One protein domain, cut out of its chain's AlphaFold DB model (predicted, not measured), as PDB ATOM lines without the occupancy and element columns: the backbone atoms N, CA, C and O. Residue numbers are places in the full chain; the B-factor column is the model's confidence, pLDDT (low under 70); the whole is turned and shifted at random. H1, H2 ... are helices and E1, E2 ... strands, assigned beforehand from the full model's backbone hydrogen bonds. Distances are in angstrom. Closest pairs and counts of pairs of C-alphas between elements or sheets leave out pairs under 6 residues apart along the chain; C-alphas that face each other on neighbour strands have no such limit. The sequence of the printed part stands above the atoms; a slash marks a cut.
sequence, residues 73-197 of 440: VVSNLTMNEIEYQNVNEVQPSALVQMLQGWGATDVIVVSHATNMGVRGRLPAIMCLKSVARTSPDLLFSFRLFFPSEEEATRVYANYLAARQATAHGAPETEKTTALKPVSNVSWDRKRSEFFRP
ATOM      1  N   VAL A  73     181.592 169.551 133.470       36.47
ATOM      2  CA  VAL A  73     181.884 168.695 134.646       36.47
ATOM      3  C   VAL A  73     181.825 167.187 134.309       36.47
ATOM      4  O   VAL A  73     182.399 166.363 135.010       36.47
ATOM      5  N   VAL A  74     181.180 166.831 133.191       35.22
ATOM      6  CA  VAL A  74     181.031 165.471 132.651       35.22
ATOM      7  C   VAL A  74     181.948 165.120 131.466       35.22
ATOM      8  O   VAL A  74     182.001 163.954 131.089       35.22
ATOM      9  N   SER A  75     182.671 166.072 130.865       44.59
ATOM     10  CA  SER A  75     183.614 165.806 129.767       44.59
ATOM     11  C   SER A  75     185.044 165.960 130.282       44.59
ATOM     12  O   SER A  75     185.475 167.082 130.555       44.59
ATOM     13  N   ASN A  76     185.764 164.845 130.431       47.88
ATOM     14  CA  ASN A  76     187.178 164.843 130.806       47.88
ATOM     15  C   ASN A  76     187.964 165.822 129.925       47.88
ATOM     16  O   ASN A  76     187.851 165.761 128.701       47.88
ATOM     17  N   LEU A  77     188.774 166.688 130.542       66.88
ATOM     18  CA  LEU A  77     189.756 167.480 129.798       66.88
ATOM     19  C   LEU A  77     190.717 166.503 129.106       66.88
ATOM     20  O   LEU A  77     191.056 165.440 129.662       66.88
ATOM     21  N   THR A  78     191.082 166.807 127.864       71.19
ATOM     22  CA  THR A  78     191.949 165.932 127.069       71.19
ATOM     23  C   THR A  78     193.419 166.190 127.405       71.19
ATOM     24  O   THR A  78     193.763 167.248 127.927       71.19
ATOM     25  N   MET A  79     194.306 165.224 127.140       80.31
ATOM     26  CA  MET A  79     195.750 165.436 127.343       80.31
ATOM     27  C   MET A  79     196.357 166.355 126.267       80.31
ATOM     28  O   MET A  79     197.495 166.789 126.396       80.31
ATOM     29  N   ASN A  80     195.578 166.718 125.242       86.12
ATOM     30  CA  ASN A  80     195.931 167.737 124.254       86.12
ATOM     31  C   ASN A  80     195.724 169.168 124.781       86.12
ATOM     32  O   ASN A  80     195.880 170.119 124.014       86.12
ATOM     33  N   GLU A  81     195.276 169.339 126.027       85.62
ATOM     34  CA  GLU A  81     194.972 170.643 126.609       85.62
ATOM     35  C   GLU A  81     196.021 171.068 127.638       85.62
ATOM     36  O   GLU A  81     196.400 170.301 128.523       85.62
ATOM     37  N   ILE A  82     196.435 172.334 127.567       88.62
ATOM     38  CA  ILE A  82     197.332 172.972 128.539       88.62
ATOM     39  C   ILE A  82     196.706 174.292 128.994       88.62
ATOM     40  O   ILE A  82     196.170 175.050 128.186       88.62
ATOM     41  N   GLU A  83     196.775 174.593 130.287       86.19
ATOM     42  CA  GLU A  83     196.375 175.893 130.821       86.19
ATOM     43  C   GLU A  83     197.489 176.919 130.600       86.19
ATOM     44  O   GLU A  83     198.630 176.722 131.019       86.19
ATOM     45  N   TYR A  84     197.140 178.027 129.955       87.19
ATOM     46  CA  TYR A  84     197.986 179.198 129.778       87.19
ATOM     47  C   TYR A  84     197.604 180.273 130.786       87.19
ATOM     48  O   TYR A  84     196.422 180.603 130.921       87.19
ATOM     49  N   GLN A  85     198.607 180.856 131.441       81.81
ATOM     50  CA  GLN A  85     198.455 182.009 132.318       81.81
ATOM     51  C   GLN A  85     199.553 183.042 132.069       81.81
ATOM     52  O   GLN A  85     200.730 182.697 131.968       81.81
ATOM     53  N   ASN A  86     199.174 184.316 132.024       78.06
ATOM     54  CA  ASN A  86     200.116 185.429 131.984       78.06
ATOM     55  C   ASN A  86     199.532 186.665 132.678       78.06
ATOM     56  O   ASN A  86     198.325 186.893 132.653       78.06
ATOM     57  N   VAL A  87     200.393 187.466 133.302       72.69
ATOM     58  CA  VAL A  87     200.031 188.782 133.860       72.69
ATOM     59  C   VAL A  87     199.931 189.853 132.773       72.69
ATOM     60  O   VAL A  87     199.177 190.808 132.922       72.69
ATOM     61  N   ASN A  88     200.669 189.675 131.677       75.62
ATOM     62  CA  ASN A  88     200.721 190.608 130.559       75.62
ATOM     63  C   ASN A  88     199.840 190.126 129.406       75.62
ATOM     64  O   ASN A  88     199.704 188.919 129.184       75.62
ATOM     65  N   GLU A  89     199.289 191.077 128.652       79.06
ATOM     66  CA  GLU A  89     198.602 190.774 127.397       79.06
ATOM     67  C   GLU A  89     199.581 190.095 126.437       79.06
ATOM     68  O   GLU A  89     200.724 190.536 126.280       79.06
ATOM     69  N   VAL A  90     199.133 189.026 125.781       80.12
ATOM     70  CA  VAL A  90     199.925 188.333 124.768       80.12
ATOM     71  C   VAL A  90     199.323 188.585 123.392       80.12
ATOM     72  O   VAL A  90     198.177 188.233 123.112       80.12
ATOM     73  N   GLN A  91     200.116 189.195 122.509       83.38
ATOM     74  CA  GLN A  91     199.698 189.379 121.124       83.38
ATOM     75  C   GLN A  91     199.579 188.015 120.423       83.38
ATOM     76  O   GLN A  91     200.437 187.154 120.637       83.38
ATOM     77  N   PRO A  92     198.571 187.799 119.552       83.50
ATOM     78  CA  PRO A  92     198.362 186.504 118.902       83.50
ATOM     79  C   PRO A  92     199.599 185.975 118.162       83.50
ATOM     80  O   PRO A  92     199.922 184.795 118.265       83.50
ATOM     81  N   SER A  93     200.325 186.846 117.454       84.00
ATOM     82  CA  SER A  93     201.558 186.481 116.744       84.00
ATOM     83  C   SER A  93     202.673 186.050 117.696       84.00
ATOM     84  O   SER A  93     203.338 185.051 117.434       84.00
ATOM     85  N   ALA A  94     202.838 186.756 118.817       86.06
ATOM     86  CA  ALA A  94     203.826 186.427 119.838       86.06
ATOM     87  C   ALA A  94     203.506 185.086 120.515       86.06
ATOM     88  O   ALA A  94     204.405 184.275 120.716       86.06
ATOM     89  N   LEU A  95     202.226 184.815 120.804       88.44
ATOM     90  CA  LEU A  95     201.794 183.522 121.339       88.44
ATOM     91  C   LEU A  95     202.136 182.380 120.375       88.44
ATOM     92  O   LEU A  95     202.694 181.372 120.797       88.44
ATOM     93  N   VAL A  96     201.822 182.542 119.087       88.19
ATOM     94  CA  VAL A  96     202.108 181.521 118.068       88.19
ATOM     95  C   VAL A  96     203.611 181.285 117.936       88.19
ATOM     96  O   VAL A  96     204.032 180.134 117.979       88.19
ATOM     97  N   GLN A  97     204.422 182.343 117.838       88.38
ATOM     98  CA  GLN A  97     205.881 182.223 117.737       88.38
ATOM     99  C   GLN A  97     206.488 181.528 118.959       88.38
ATOM    100  O   GLN A  97     207.315 180.633 118.808       88.38
ATOM    101  N   MET A  98     206.037 181.889 120.161       90.50
ATOM    102  CA  MET A  98     206.484 181.271 121.408       90.50
ATOM    103  C   MET A  98     206.150 179.773 121.446       90.50
ATOM    104  O   MET A  98     207.016 178.944 121.716       90.50
ATOM    105  N   LEU A  99     204.908 179.402 121.116       93.50
ATOM    106  CA  LEU A  99     204.489 177.998 121.095       93.50
ATOM    107  C   LEU A  99     205.203 177.199 119.994       93.50
ATOM    108  O   LEU A  99     205.572 176.048 120.221       93.50
ATOM    109  N   GLN A 100     205.452 177.807 118.830       93.31
ATOM    110  CA  GLN A 100     206.267 177.217 117.761       93.31
ATOM    111  C   GLN A 100     207.713 176.991 118.207       93.31
ATOM    112  O   GLN A 100     208.274 175.936 117.919       93.31
ATOM    113  N   GLY A 101     208.290 177.924 118.971       91.31
ATOM    114  CA  GLY A 101     209.599 177.761 119.608       91.31
ATOM    115  C   GLY A 101     209.659 176.562 120.560       91.31
ATOM    116  O   GLY A 101     210.699 175.920 120.681       91.31
ATOM    117  N   TRP A 102     208.530 176.192 121.171       93.69
ATOM    118  CA  TRP A 102     208.393 174.972 121.975       93.69
ATOM    119  C   TRP A 102     207.941 173.742 121.171       93.69
ATOM    120  O   TRP A 102     207.758 172.667 121.736       93.69
ATOM    121  N   GLY A 103     207.818 173.843 119.847       93.69
ATOM    122  CA  GLY A 103     207.526 172.712 118.965       93.69
ATOM    123  C   GLY A 103     206.042 172.476 118.675       93.69
ATOM    124  O   GLY A 103     205.684 171.366 118.261       93.69
ATOM    125  N   ALA A 104     205.189 173.485 118.877       94.06
ATOM    126  CA  ALA A 104     203.818 173.473 118.376       94.06
ATOM    127  C   ALA A 104     203.807 173.684 116.855       94.06
ATOM    128  O   ALA A 104     204.439 174.600 116.331       94.06
ATOM    129  N   THR A 105     203.050 172.857 116.146       91.88
ATOM    130  CA  THR A 105     202.697 173.061 114.740       91.88
ATOM    131  C   THR A 105     201.428 173.894 114.625       91.88
ATOM    132  O   THR A 105     201.295 174.702 113.702       91.88
ATOM    133  N   ASP A 106     200.508 173.727 115.580       87.19
ATOM    134  CA  ASP A 106     199.250 174.449 115.612       87.19
ATOM    135  C   ASP A 106     198.633 174.523 117.019       87.19
ATOM    136  O   ASP A 106     198.949 173.732 117.904       87.19
ATOM    137  N   VAL A 107     197.719 175.470 117.235       88.12
ATOM    138  CA  VAL A 107     197.011 175.633 118.509       88.12
ATOM    139  C   VAL A 107     195.670 176.346 118.332       88.12
ATOM    140  O   VAL A 107     195.529 177.259 117.514       88.12
ATOM    141  N   ILE A 108     194.679 175.959 119.135       85.75
ATOM    142  CA  ILE A 108     193.432 176.709 119.317       85.75
ATOM    143  C   ILE A 108     193.400 177.282 120.733       85.75
ATOM    144  O   ILE A 108     193.634 176.574 121.711       85.75
ATOM    145  N   VAL A 109     193.058 178.566 120.841       85.44
ATOM    146  CA  VAL A 109     192.775 179.208 122.126       85.44
ATOM    147  C   VAL A 109     191.330 178.934 122.510       85.44
ATOM    148  O   VAL A 109     190.398 179.252 121.773       85.44
ATOM    149  N   VAL A 110     191.141 178.362 123.690       78.94
ATOM    150  CA  VAL A 110     189.837 177.964 124.203       78.94
ATOM    151  C   VAL A 110     189.581 178.648 125.537       78.94
ATOM    152  O   VAL A 110     190.362 178.526 126.485       78.94
ATOM    153  N   SER A 111     188.456 179.355 125.646       71.75
ATOM    154  CA  SER A 111     188.067 179.947 126.924       71.75
ATOM    155  C   SER A 111     187.764 178.876 127.961       71.75
ATOM    156  O   SER A 111     187.040 177.910 127.725       71.75
ATOM    157  N   HIS A 112     188.264 179.106 129.166       61.56
ATOM    158  CA  HIS A 112     187.779 178.458 130.385       61.56
ATOM    159  C   HIS A 112     187.661 179.444 131.552       61.56
ATOM    160  O   HIS A 112     187.364 179.041 132.673       61.56
ATOM    161  N   ALA A 113     187.894 180.731 131.284       48.53
ATOM    162  CA  ALA A 113     187.870 181.782 132.278       48.53
ATOM    163  C   ALA A 113     186.439 182.147 132.692       48.53
ATOM    164  O   ALA A 113     185.510 182.143 131.886       48.53
ATOM    165  N   THR A 114     186.280 182.527 133.957       46.62
ATOM    166  CA  THR A 114     185.147 183.316 134.446       46.62
ATOM    167  C   THR A 114     185.346 184.782 134.063       46.62
ATOM    168  O   THR A 114     186.318 185.413 134.483       46.62
ATOM    169  N   ASN A 115     184.422 185.342 133.281       40.78
ATOM    170  CA  ASN A 115     184.397 186.766 132.959       40.78
ATOM    171  C   ASN A 115     183.683 187.521 134.088       40.78
ATOM    172  O   ASN A 115     182.513 187.263 134.352       40.78
ATOM    173  N   MET A 116     184.364 188.449 134.763       38.09
ATOM    174  CA  MET A 116     183.745 189.304 135.789       38.09
ATOM    175  C   MET A 116     183.024 188.538 136.921       38.09
ATOM    176  O   MET A 116     182.013 188.995 137.442       38.09
ATOM    177  N   GLY A 117     183.519 187.355 137.305       37.75
ATOM    178  CA  GLY A 117     182.859 186.501 138.306       37.75
ATOM    179  C   GLY A 117     181.614 185.759 137.792       37.75
ATOM    180  O   GLY A 117     181.023 184.968 138.524       37.75
ATOM    181  N   VAL A 118     181.245 185.949 136.524       39.47
ATOM    182  CA  VAL A 118     180.195 185.209 135.822       39.47
ATOM    183  C   VAL A 118     180.854 184.125 134.961       39.47
ATOM    184  O   VAL A 118     181.821 184.373 134.236       39.47
ATOM    185  N   ARG A 119     180.356 182.883 135.030       47.84
ATOM    186  CA  ARG A 119     180.768 181.817 134.099       47.84
ATOM    187  C   ARG A 119     180.279 182.182 132.694       47.84
ATOM    188  O   ARG A 119     179.148 181.874 132.343       47.84
ATOM    189  N   GLY A 120     181.128 182.834 131.909       50.56
ATOM    190  CA  GLY A 120     180.888 183.154 130.505       50.56
ATOM    191  C   GLY A 120     182.034 182.611 129.669       50.56
ATOM    192  O   GLY A 120     183.194 182.859 129.986       50.56
ATOM    193  N   ARG A 121     181.731 181.833 128.628       60.09
ATOM    194  CA  ARG A 121     182.762 181.315 127.729       60.09
ATOM    195  C   ARG A 121     183.066 182.375 126.672       60.09
ATOM    196  O   ARG A 121     182.191 182.716 125.883       60.09
ATOM    197  N   LEU A 122     184.276 182.922 126.702       64.69
ATOM    198  CA  LEU A 122     184.731 183.914 125.735       64.69
ATOM    199  C   LEU A 122     185.144 183.236 124.414       64.69
ATOM    200  O   LEU A 122     185.648 182.110 124.424       64.69
ATOM    201  N   PRO A 123     184.980 183.895 123.259       70.69
ATOM    202  CA  PRO A 123     185.632 183.444 122.038       70.69
ATOM    203  C   PRO A 123     187.158 183.598 122.159       70.69
ATOM    204  O   PRO A 123     187.656 184.442 122.908       70.69
ATOM    205  N   ALA A 124     187.900 182.814 121.371       74.94
ATOM    206  CA  ALA A 124     189.367 182.770 121.361       74.94
ATOM    207  C   ALA A 124     190.029 184.161 121.373       74.94
ATOM    208  O   ALA A 124     190.912 184.434 122.184       74.94
ATOM    209  N   ILE A 125     189.555 185.072 120.518       73.25
ATOM    210  CA  ILE A 125     190.107 186.427 120.396       73.25
ATOM    211  C   ILE A 125     189.914 187.279 121.657       73.25
ATOM    212  O   ILE A 125     190.759 188.112 121.977       73.25
ATOM    213  N   MET A 126     188.824 187.068 122.396       74.00
ATOM    214  CA  MET A 126     188.577 187.799 123.634       74.00
ATOM    215  C   MET A 126     189.425 187.262 124.780       74.00
ATOM    216  O   MET A 126     189.842 188.061 125.608       74.00
ATOM    217  N   CYS A 127     189.754 185.967 124.802       76.56
ATOM    218  CA  CYS A 127     190.692 185.396 125.777       76.56
ATOM    219  C   CYS A 127     192.075 186.056 125.728       76.56
ATOM    220  O   CYS A 127     192.732 186.181 126.754       76.56
ATOM    221  N   LEU A 128     192.507 186.468 124.534       78.19
ATOM    222  CA  LEU A 128     193.803 187.112 124.324       78.19
ATOM    223  C   LEU A 128     193.798 188.594 124.714       78.19
ATOM    224  O   LEU A 128     194.839 189.120 125.080       78.19
ATOM    225  N   LYS A 129     192.635 189.256 124.653       74.38
ATOM    226  CA  LYS A 129     192.481 190.705 124.893       74.38
ATOM    227  C   LYS A 129     191.855 191.058 126.240       74.38
ATOM    228  O   LYS A 129     191.859 192.217 126.634       74.38
ATOM    229  N   SER A 130     191.269 190.079 126.922       70.44
ATOM    230  CA  SER A 130     190.502 190.296 128.146       70.44
ATOM    231  C   SER A 130     191.145 189.551 129.296       70.44
ATOM    232  O   SER A 130     191.316 188.332 129.255       70.44
ATOM    233  N   VAL A 131     191.430 190.293 130.355       66.25
ATOM    234  CA  VAL A 131     191.879 189.727 131.619       66.25
ATOM    235  C   VAL A 131     190.739 188.911 132.231       66.25
ATOM    236  O   VAL A 131     189.622 189.404 132.415       66.25
ATOM    237  N   ALA A 132     191.021 187.660 132.576       60.50
ATOM    238  CA  ALA A 132     190.118 186.838 133.355       60.50
ATOM    239  C   ALA A 132     190.099 187.344 134.805       60.50
ATOM    240  O   ALA A 132     191.142 187.480 135.442       60.50
ATOM    241  N   ARG A 133     188.907 187.574 135.373       55.31
ATOM    242  CA  ARG A 133     188.754 187.727 136.831       55.31
ATOM    243  C   ARG A 133     188.660 186.335 137.451       55.31
ATOM    244  O   ARG A 133     187.595 185.899 137.887       55.31
ATOM    245  N   THR A 134     189.776 185.615 137.433       52.88
ATOM    246  CA  THR A 134     189.972 184.391 138.213       52.88
ATOM    247  C   THR A 134     190.528 184.799 139.573       52.88
ATOM    248  O   THR A 134     191.702 185.121 139.684       52.88
ATOM    249  N   SER A 135     189.657 184.863 140.586       45.81
ATOM    250  CA  SER A 135     189.984 185.233 141.976       45.81
ATOM    251  C   SER A 135     191.363 184.727 142.445       45.81
ATOM    252  O   SER A 135     191.621 183.537 142.258       45.81
ATOM    253  N   PRO A 136     192.207 185.532 143.128       49.91
ATOM    254  CA  PRO A 136     192.191 186.990 143.317       49.91
ATOM    255  C   PRO A 136     192.988 187.753 142.234       49.91
ATOM    256  O   PRO A 136     193.268 188.944 142.385       49.91
ATOM    257  N   ASP A 137     193.341 187.084 141.137       54.31
ATOM    258  CA  ASP A 137     194.411 187.513 140.247       54.31
ATOM    259  C   ASP A 137     193.859 188.000 138.903       54.31
ATOM    260  O   ASP A 137     193.059 187.335 138.243       54.31
ATOM    261  N   LEU A 138     194.303 189.185 138.485       63.34
ATOM    262  CA  LEU A 138     194.027 189.735 137.161       63.34
ATOM    263  C   LEU A 138     195.020 189.125 136.169       63.34
ATOM    264  O   LEU A 138     196.122 189.639 135.999       63.34
ATOM    265  N   LEU A 139     194.641 187.999 135.558       71.38
ATOM    266  CA  LEU A 139     195.488 187.248 134.630       71.38
ATOM    267  C   LEU A 139     194.796 187.032 133.287       71.38
ATOM    268  O   LEU A 139     193.591 186.802 133.215       71.38
ATOM    269  N   PHE A 140     195.576 187.005 132.216       74.75
ATOM    270  CA  PHE A 140     195.173 186.355 130.977       74.75
ATOM    271  C   PHE A 140     195.235 184.849 131.214       74.75
ATOM    272  O   PHE A 140     196.318 184.298 131.391       74.75
ATOM    273  N   SER A 141     194.072 184.194 131.271       77.81
ATOM    274  CA  SER A 141     193.954 182.761 131.554       77.81
ATOM    275  C   SER A 141     193.051 182.095 130.526       77.81
ATOM    276  O   SER A 141     191.870 182.424 130.415       77.81
ATOM    277  N   PHE A 142     193.594 181.149 129.769       80.94
ATOM    278  CA  PHE A 142     192.859 180.391 128.753       80.94
ATOM    279  C   PHE A 142     193.516 179.034 128.509       80.94
ATOM    280  O   PHE A 142     194.602 178.759 129.006       80.94
ATOM    281  N   ARG A 143     192.818 178.125 127.828       84.69
ATOM    282  CA  ARG A 143     193.364 176.812 127.483       84.69
ATOM    283  C   ARG A 143     193.917 176.853 126.074       84.69
ATOM    284  O   ARG A 143     193.332 177.474 125.190       84.69
ATOM    285  N   LEU A 144     195.029 176.171 125.891       88.81
ATOM    286  CA  LEU A 144     195.617 175.853 124.607       88.81
ATOM    287  C   LEU A 144     195.195 174.432 124.265       88.81
ATOM    288  O   LEU A 144     195.385 173.530 125.076       88.81
ATOM    289  N   PHE A 145     194.599 174.250 123.095       87.19
ATOM    290  CA  PHE A 145     194.185 172.950 122.589       87.19
ATOM    291  C   PHE A 145     195.049 172.606 121.371       87.19
ATOM    292  O   PHE A 145     195.027 173.332 120.372       87.19
ATOM    293  N   PHE A 146     195.824 171.526 121.471       88.38
ATOM    294  CA  PHE A 146     196.790 171.096 120.456       88.38
ATOM    295  C   PHE A 146     196.237 169.969 119.569       88.38
ATOM    296  O   PHE A 146     195.333 169.236 119.988       88.38
ATOM    297  N   PRO A 147     196.764 169.795 118.341       86.50
ATOM    298  CA  PRO A 147     196.304 168.756 117.419       86.50
ATOM    299  C   PRO A 147     196.360 167.330 117.985       86.50
ATOM    300  O   PRO A 147     195.479 166.528 117.676       86.50
ATOM    301  N   SER A 148     197.349 167.017 118.830       86.12
ATOM    302  CA  SER A 148     197.538 165.684 119.418       86.12
ATOM    303  C   SER A 148     198.096 165.727 120.851       86.12
ATOM    304  O   SER A 148     198.581 166.768 121.307       86.12
ATOM    305  N   GLU A 149     198.019 164.595 121.562       88.75
ATOM    306  CA  GLU A 149     198.587 164.421 122.913       88.75
ATOM    307  C   GLU A 149     200.121 164.525 122.883       88.75
ATOM    308  O   GLU A 149     200.731 165.139 123.761       88.75
ATOM    309  N   GLU A 150     200.751 163.996 121.832       91.50
ATOM    310  CA  GLU A 150     202.202 164.038 121.624       91.50
ATOM    311  C   GLU A 150     202.690 165.472 121.405       91.50
ATOM    312  O   GLU A 150     203.766 165.851 121.871       91.50
ATOM    313  N   GLU A 151     201.905 166.290 120.701       94.00
ATOM    314  CA  GLU A 151     202.232 167.695 120.484       94.00
ATOM    315  C   GLU A 151     202.120 168.513 121.769       94.00
ATOM    316  O   GLU A 151     203.057 169.239 122.097       94.00
ATOM    317  N   ALA A 152     201.037 168.345 122.534       93.19
ATOM    318  CA  ALA A 152     200.911 168.985 123.842       93.19
ATOM    319  C   ALA A 152     202.067 168.580 124.774       93.19
ATOM    320  O   ALA A 152     202.693 169.436 125.400       93.19
ATOM    321  N   THR A 153     202.397 167.287 124.814       94.38
ATOM    322  CA  THR A 153     203.499 166.741 125.618       94.38
ATOM    323  C   THR A 153     204.841 167.364 125.234       94.38
ATOM    324  O   THR A 153     205.572 167.854 126.096       94.38
ATOM    325  N   ARG A 154     205.146 167.422 123.930       95.38
ATOM    326  CA  ARG A 154     206.373 168.033 123.401       95.38
ATOM    327  C   ARG A 154     206.469 169.521 123.744       95.38
ATOM    328  O   ARG A 154     207.513 169.963 124.218       95.38
ATOM    329  N   VAL A 155     205.385 170.275 123.547       95.62
ATOM    330  CA  VAL A 155     205.322 171.706 123.884       95.62
ATOM    331  C   VAL A 155     205.582 171.925 125.370       95.62
ATOM    332  O   VAL A 155     206.385 172.782 125.736       95.62
ATOM    333  N   TYR A 156     204.946 171.132 126.232       94.31
ATOM    334  CA  TYR A 156     205.111 171.272 127.673       94.31
ATOM    335  C   TYR A 156     206.523 170.897 128.143       94.31
ATOM    336  O   TYR A 156     207.117 171.643 128.924       94.31
ATOM    337  N   ALA A 157     207.101 169.805 127.630       92.38
ATOM    338  CA  ALA A 157     208.482 169.412 127.919       92.38
ATOM    339  C   ALA A 157     209.482 170.515 127.539       92.38
ATOM    340  O   ALA A 157     210.326 170.900 128.349       92.38
ATOM    341  N   ASN A 158     209.350 171.066 126.329       92.31
ATOM    342  CA  ASN A 158     210.233 172.122 125.834       92.31
ATOM    343  C   ASN A 158     210.064 173.430 126.612       92.31
ATOM    344  O   ASN A 158     211.054 174.101 126.896       92.31
ATOM    345  N   TYR A 159     208.841 173.770 127.027       90.56
ATOM    346  CA  TYR A 159     208.588 174.891 127.932       90.56
ATOM    347  C   TYR A 159     209.296 174.711 129.286       90.56
ATOM    348  O   TYR A 159     209.928 175.647 129.785       90.56
ATOM    349  N   LEU A 160     209.232 173.515 129.884       85.81
ATOM    350  CA  LEU A 160     209.929 173.231 131.142       85.81
ATOM    351  C   LEU A 160     211.450 173.325 130.976       85.81
ATOM    352  O   LEU A 160     212.113 173.945 131.810       85.81
ATOM    353  N   ALA A 161     211.992 172.771 129.889       83.31
ATOM    354  CA  ALA A 161     213.413 172.864 129.564       83.31
ATOM    355  C   ALA A 161     213.855 174.323 129.352       83.31
ATOM    356  O   ALA A 161     214.865 174.750 129.910       83.31
ATOM    357  N   ALA A 162     213.066 175.120 128.624       80.31
ATOM    358  CA  ALA A 162     213.332 176.541 128.408       80.31
ATOM    359  C   ALA A 162     213.344 177.327 129.728       80.31
ATOM    360  O   ALA A 162     214.254 178.124 129.957       80.31
ATOM    361  N   ARG A 163     212.401 177.049 130.642       74.81
ATOM    362  CA  ARG A 163     212.380 177.660 131.984       74.81
ATOM    363  C   ARG A 163     213.617 177.328 132.811       74.81
ATOM    364  O   ARG A 163     214.088 178.190 133.551       74.81
ATOM    365  N   GLN A 164     214.129 176.104 132.703       67.44
ATOM    366  CA  GLN A 164     215.364 175.698 133.380       67.44
ATOM    367  C   GLN A 164     216.596 176.370 132.757       67.44
ATOM    368  O   GLN A 164     217.498 176.785 133.482       67.44
ATOM    369  N   ALA A 165     216.616 176.518 131.430       64.50
ATOM    370  CA  ALA A 165     217.733 177.092 130.684       64.50
ATOM    371  C   ALA A 165     217.836 178.623 130.784       64.50
ATOM    372  O   ALA A 165     218.894 179.176 130.489       64.50
ATOM    373  N   THR A 166     216.777 179.330 131.200       57.41
ATOM    374  CA  THR A 166     216.792 180.796 131.330       57.41
ATOM    375  C   THR A 166     217.696 181.309 132.460       57.41
ATOM    376  O   THR A 166     217.245 181.740 133.520       57.41
ATOM    377  N   ALA A 167     218.992 181.367 132.166       46.22
ATOM    378  CA  ALA A 167     219.941 182.338 132.684       46.22
ATOM    379  C   ALA A 167     220.184 183.376 131.570       46.22
ATOM    380  O   ALA A 167     220.933 183.121 130.643       46.22
ATOM    381  N   HIS A 168     219.510 184.530 131.650       44.16
ATOM    382  CA  HIS A 168     219.697 185.712 130.784       44.16
ATOM    383  C   HIS A 168     219.453 185.525 129.265       44.16
ATOM    384  O   HIS A 168     220.308 185.043 128.538       44.16
ATOM    385  N   GLY A 169     218.314 186.020 128.750       50.56
ATOM    386  CA  GLY A 169     218.157 186.267 127.302       50.56
ATOM    387  C   GLY A 169     216.752 186.121 126.709       50.56
ATOM    388  O   GLY A 169     216.490 186.701 125.663       50.56
ATOM    389  N   ALA A 170     215.831 185.408 127.366       58.44
ATOM    390  CA  ALA A 170     214.486 185.202 126.813       58.44
ATOM    391  C   ALA A 170     213.654 186.508 126.745       58.44
ATOM    392  O   ALA A 170     213.808 187.369 127.632       58.44
ATOM    393  N   PRO A 171     212.750 186.649 125.750       59.50
ATOM    394  CA  PRO A 171     211.737 187.701 125.702       59.50
ATOM    395  C   PRO A 171     210.959 187.815 127.018       59.50
ATOM    396  O   PRO A 171     210.700 186.827 127.704       59.50
ATOM    397  N   GLU A 172     210.555 189.028 127.391       59.12
ATOM    398  CA  GLU A 172     209.872 189.279 128.669       59.12
ATOM    399  C   GLU A 172     208.531 188.539 128.793       59.12
ATOM    400  O   GLU A 172     208.189 188.046 129.866       59.12
ATOM    401  N   THR A 173     207.835 188.337 127.671       57.72
ATOM    402  CA  THR A 173     206.606 187.534 127.594       57.72
ATOM    403  C   THR A 173     206.825 186.067 127.955       57.72
ATOM    404  O   THR A 173     205.952 185.467 128.577       57.72
ATOM    405  N   GLU A 174     207.978 185.482 127.617       64.38
ATOM    406  CA  GLU A 174     208.315 184.095 127.973       64.38
ATOM    407  C   GLU A 174     208.637 183.965 129.464       64.38
ATOM    408  O   GLU A 174     208.302 182.959 130.087       64.38
ATOM    409  N   LYS A 175     209.211 185.012 130.070       65.25
ATOM    410  CA  LYS A 175     209.539 185.040 131.505       65.25
ATOM    411  C   LYS A 175     208.302 185.092 132.398       65.25
ATOM    412  O   LYS A 175     208.340 184.573 133.513       65.25
ATOM    413  N   THR A 176     207.228 185.736 131.938       72.69
ATOM    414  CA  THR A 176     205.975 185.874 132.699       72.69
ATOM    415  C   THR A 176     204.911 184.848 132.314       72.69
ATOM    416  O   THR A 176     203.901 184.734 133.011       72.69
ATOM    417  N   THR A 177     205.129 184.088 131.236       82.38
ATOM    418  CA  THR A 177     204.224 183.019 130.804       82.38
ATOM    419  C   THR A 177     204.336 181.810 131.732       82.38
ATOM    420  O   THR A 177     205.423 181.304 132.013       82.38
ATOM    421  N   ALA A 178     203.186 181.301 132.164       82.75
ATOM    422  CA  ALA A 178     203.069 180.052 132.890       82.75
ATOM    423  C   ALA A 178     202.158 179.083 132.131       82.75
ATOM    424  O   ALA A 178     200.972 179.350 131.947       82.75
ATOM    425  N   LEU A 179     202.711 177.934 131.739       87.44
ATOM    426  CA  LEU A 179     201.930 176.774 131.317       87.44
ATOM    427  C   LEU A 179     201.721 175.822 132.495       87.44
ATOM    428  O   LEU A 179     202.649 175.600 133.284       87.44
ATOM    429  N   LYS A 180     200.519 175.253 132.602       84.25
ATOM    430  CA  LYS A 180     200.149 174.248 133.608       84.25
ATOM    431  C   LYS A 180     199.362 173.096 132.967       84.25
ATOM    432  O   LYS A 180     198.606 173.341 132.025       84.25
ATOM    433  N   PRO A 181     199.486 171.861 133.482       84.00
ATOM    434  CA  PRO A 181     198.573 170.790 133.120       84.00
ATOM    435  C   PRO A 181     197.139 171.178 133.496       84.00
ATOM    436  O   PRO A 181     196.916 171.858 134.500       84.00
ATOM    437  N   VAL A 182     196.169 170.738 132.700       77.06
ATOM    438  CA  VAL A 182     194.750 170.894 133.039       77.06
ATOM    439  C   VAL A 182     194.382 170.109 134.303       77.06
ATOM    440  O   VAL A 182     194.993 169.098 134.622       77.06
ATOM    441  N   SER A 183     193.345 170.549 135.017       68.88
ATOM    442  CA  SER A 183     193.022 170.104 136.390       68.88
ATOM    443  C   SER A 183     192.835 168.596 136.683       68.88
ATOM    444  O   SER A 183     192.691 168.239 137.854       68.88
ATOM    445  N   ASN A 184     192.767 167.722 135.675       69.06
ATOM    446  CA  ASN A 184     192.664 166.256 135.796       69.06
ATOM    447  C   ASN A 184     193.829 165.517 135.103       69.06
ATOM    448  O   ASN A 184     193.754 164.303 134.912       69.06
ATOM    449  N   VAL A 185     194.866 166.242 134.690       76.75
ATOM    450  CA  VAL A 185     196.072 165.729 134.040       76.75
ATOM    451  C   VAL A 185     197.274 166.156 134.880       76.75
ATOM    452  O   VAL A 185     197.340 167.284 135.360       76.75
ATOM    453  N   SER A 186     198.225 165.250 135.046       80.94
ATOM    454  CA  SER A 186     199.498 165.489 135.723       80.94
ATOM    455  C   SER A 186     200.655 165.290 134.750       80.94
ATOM    456  O   SER A 186     200.507 164.650 133.710       80.94
ATOM    457  N   TRP A 187     201.814 165.850 135.089       86.50
ATOM    458  CA  TRP A 187     203.049 165.687 134.326       86.50
ATOM    459  C   TRP A 187     203.987 164.702 135.024       86.50
ATOM    460  O   TRP A 187     204.384 164.945 136.164       86.50
ATOM    461  N   ASP A 188     204.370 163.618 134.350       83.88
ATOM    462  CA  ASP A 188     205.442 162.735 134.813       83.88
ATOM    463  C   ASP A 188     206.783 163.280 134.317       83.88
ATOM    464  O   ASP A 188     207.100 163.248 133.130       83.88
ATOM    465  N   ARG A 189     207.614 163.755 135.246       79.88
ATOM    466  CA  ARG A 189     208.939 164.313 134.938       79.88
ATOM    467  C   ARG A 189     209.938 163.277 134.439       79.88
ATOM    468  O   ARG A 189     210.833 163.632 133.682       79.88
ATOM    469  N   LYS A 190     209.832 162.022 134.886       78.56
ATOM    470  CA  LYS A 190     210.768 160.955 134.499       78.56
ATOM    471  C   LYS A 190     210.521 160.525 133.066       78.56
ATOM    472  O   LYS A 190     211.467 160.287 132.325       78.56
ATOM    473  N   ARG A 191     209.246 160.418 132.705       83.75
ATOM    474  CA  ARG A 191     208.817 159.998 131.371       83.75
ATOM    475  C   ARG A 191     208.647 161.165 130.406       83.75
ATOM    476  O   ARG A 191     208.640 160.950 129.203       83.75
ATOM    477  N   SER A 192     208.583 162.390 130.930       87.88
ATOM    478  CA  SER A 192     208.264 163.601 130.173       87.88
ATOM    479  C   SER A 192     206.954 163.456 129.400       87.88
ATOM    480  O   SER A 192     206.896 163.747 128.209       87.88
ATOM    481  N   GLU A 193     205.914 162.979 130.087       89.75
ATOM    482  CA  GLU A 193     204.602 162.713 129.496       89.75
ATOM    483  C   GLU A 193     203.457 163.200 130.386       89.75
ATOM    484  O   GLU A 193     203.562 163.245 131.619       89.75
ATOM    485  N   PHE A 194     202.340 163.559 129.754       87.56
ATOM    486  CA  PHE A 194     201.087 163.759 130.466       87.56
ATOM    487  C   PHE A 194     200.467 162.415 130.838       87.56
ATOM    488  O   PHE A 194     200.416 161.491 130.035       87.56
ATOM    489  N   PHE A 195     199.924 162.328 132.046       82.75
ATOM    490  CA  PHE A 195     199.161 161.168 132.488       82.75
ATOM    491  C   PHE A 195     197.951 161.601 133.313       82.75
ATOM    492  O   PHE A 195     197.885 162.713 133.837       82.75
ATOM    493  N   ARG A 196     196.955 160.719 133.423       79.19
ATOM    494  CA  ARG A 196     195.816 160.926 134.321       79.19
ATOM    495  C   ARG A 196     196.090 160.147 135.598       79.19
ATOM    496  O   ARG A 196     196.047 158.918 135.535       79.19
ATOM    497  N   PRO A 197     196.373 160.818 136.725       69.31
ATOM    498  CA  PRO A 197     196.591 160.107 137.968       69.31
ATOM    499  C   PRO A 197     195.302 159.387 138.366       69.31
ATOM    500  O   PRO A 197     194.201 159.943 138.303       69.31
TER     501      PRO A 197
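This is residues 73 to 197 of the 440 residues of the protein "CCHC-type domain-containing protein" of Phytophthora rubi (UniProt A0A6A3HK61). Look first for a strongly twisted sheet of five strands, with E1 and the long strand E4 side by side in its body; the long helix H3 covers one face, over E1 and E5, while H2 stands beside E2 and E4. The small hairpin of E6 and E7 sits by the first half of H3, the end of H1 near Leu 99 comes close to H3 near Val 155 with the two helices about perpendicular, and H4 only grazes the sheet. The printed part has 125 residues with four named helices and seven named strands, in the order E1 H1 E2 H2 E3 E4 H3 H4 E5 E6 E7; the neighbour pairs in both sheets are antiparallel, and the class is mixed, helices and strands. The whole is compact, with a radius of gyration of the C-alphas of 14.2 A, and rounded, with spans of 38 by 37 by 26 A.

Find C-alpha 81 at (194.972, 170.643, 126.609); from there E1 runs through residues 81 to 86 over 16.6 A. Go on to H1, residues 92 to 101, 14.3 A long, and to the short strand E2, residues 108 to 110. After residues 111 to 123, which hold no named element, come H2, residues 124 to 129, and E3, residues 132 to 134. E4, the longest strand, takes residues 137 to 145 and spans 22.9 A. Find C-alpha 149 at (198.587, 164.421, 122.913), where H3 begins; it runs 24.2 A to residue 165. Then follow H4, residues 172 to 176, E5, residues 178 to 181, E6, residues 186 to 188, and E7, residues 193 to 195, which ends at C-alpha 195 at (199.161, 161.168, 132.488).

Begin at E1, which has E4 on one side and E5 on the other side. With E4, N 84 and O 142 are 2.8 A apart, within hydrogen-bond range; with E5, N 83 and O 180 are 2.8 A apart. The sheet is branched at E4, whose pairing is staggered: on the side away from E1 it has E3, paired over its residues 137 to 139, and E2, paired over 143 to 145. Look for N 132 and O 139 at 2.8 A in the hairpin of E3 and E4, and for N 110 and O 143 at 2.8 A between E2 and E4. H3 is on the sheet at a height of 9.9 A, over E1 and E5; it runs along the strands, at 23 degrees to E1 on the local plane. H2 is on the sheet but only just at the sheet's level, with a height of 3.9 A; its closest C-alphas to E2 are Ala 124 and Val 109, 5.0 A apart. H1 is not on the sheet; it is close to H3 but not clearly touching, about perpendicular at 85 degrees, with the C-alphas of Leu 99 and Val 155 closest at 6.9 A. H4 is only just on the sheet, with 5 pairs of C-alphas within 10 A, and only grazes it with residues 173 to 176. In the hairpin of E6 and E7, N 186 and O 195 are 2.8 A apart; the closest C-alphas of E7 and H3 are Glu 193 and Thr 153, at 5.7 A. In H1, H2, H3 and H4 every O i to N i+4 pair is within hydrogen-bond range.

The two C-alphas farthest apart are those of Val 74 and His 168, at 43.7 A. The printed part has no cut, and the one long link is that from E2 to H2, with 13 residues. The mean pLDDT of the printed part is 74.8; look for values under 70 in 39 residues, among them 73 to 77, 112 to 122, 131 to 138 and 164 to 175.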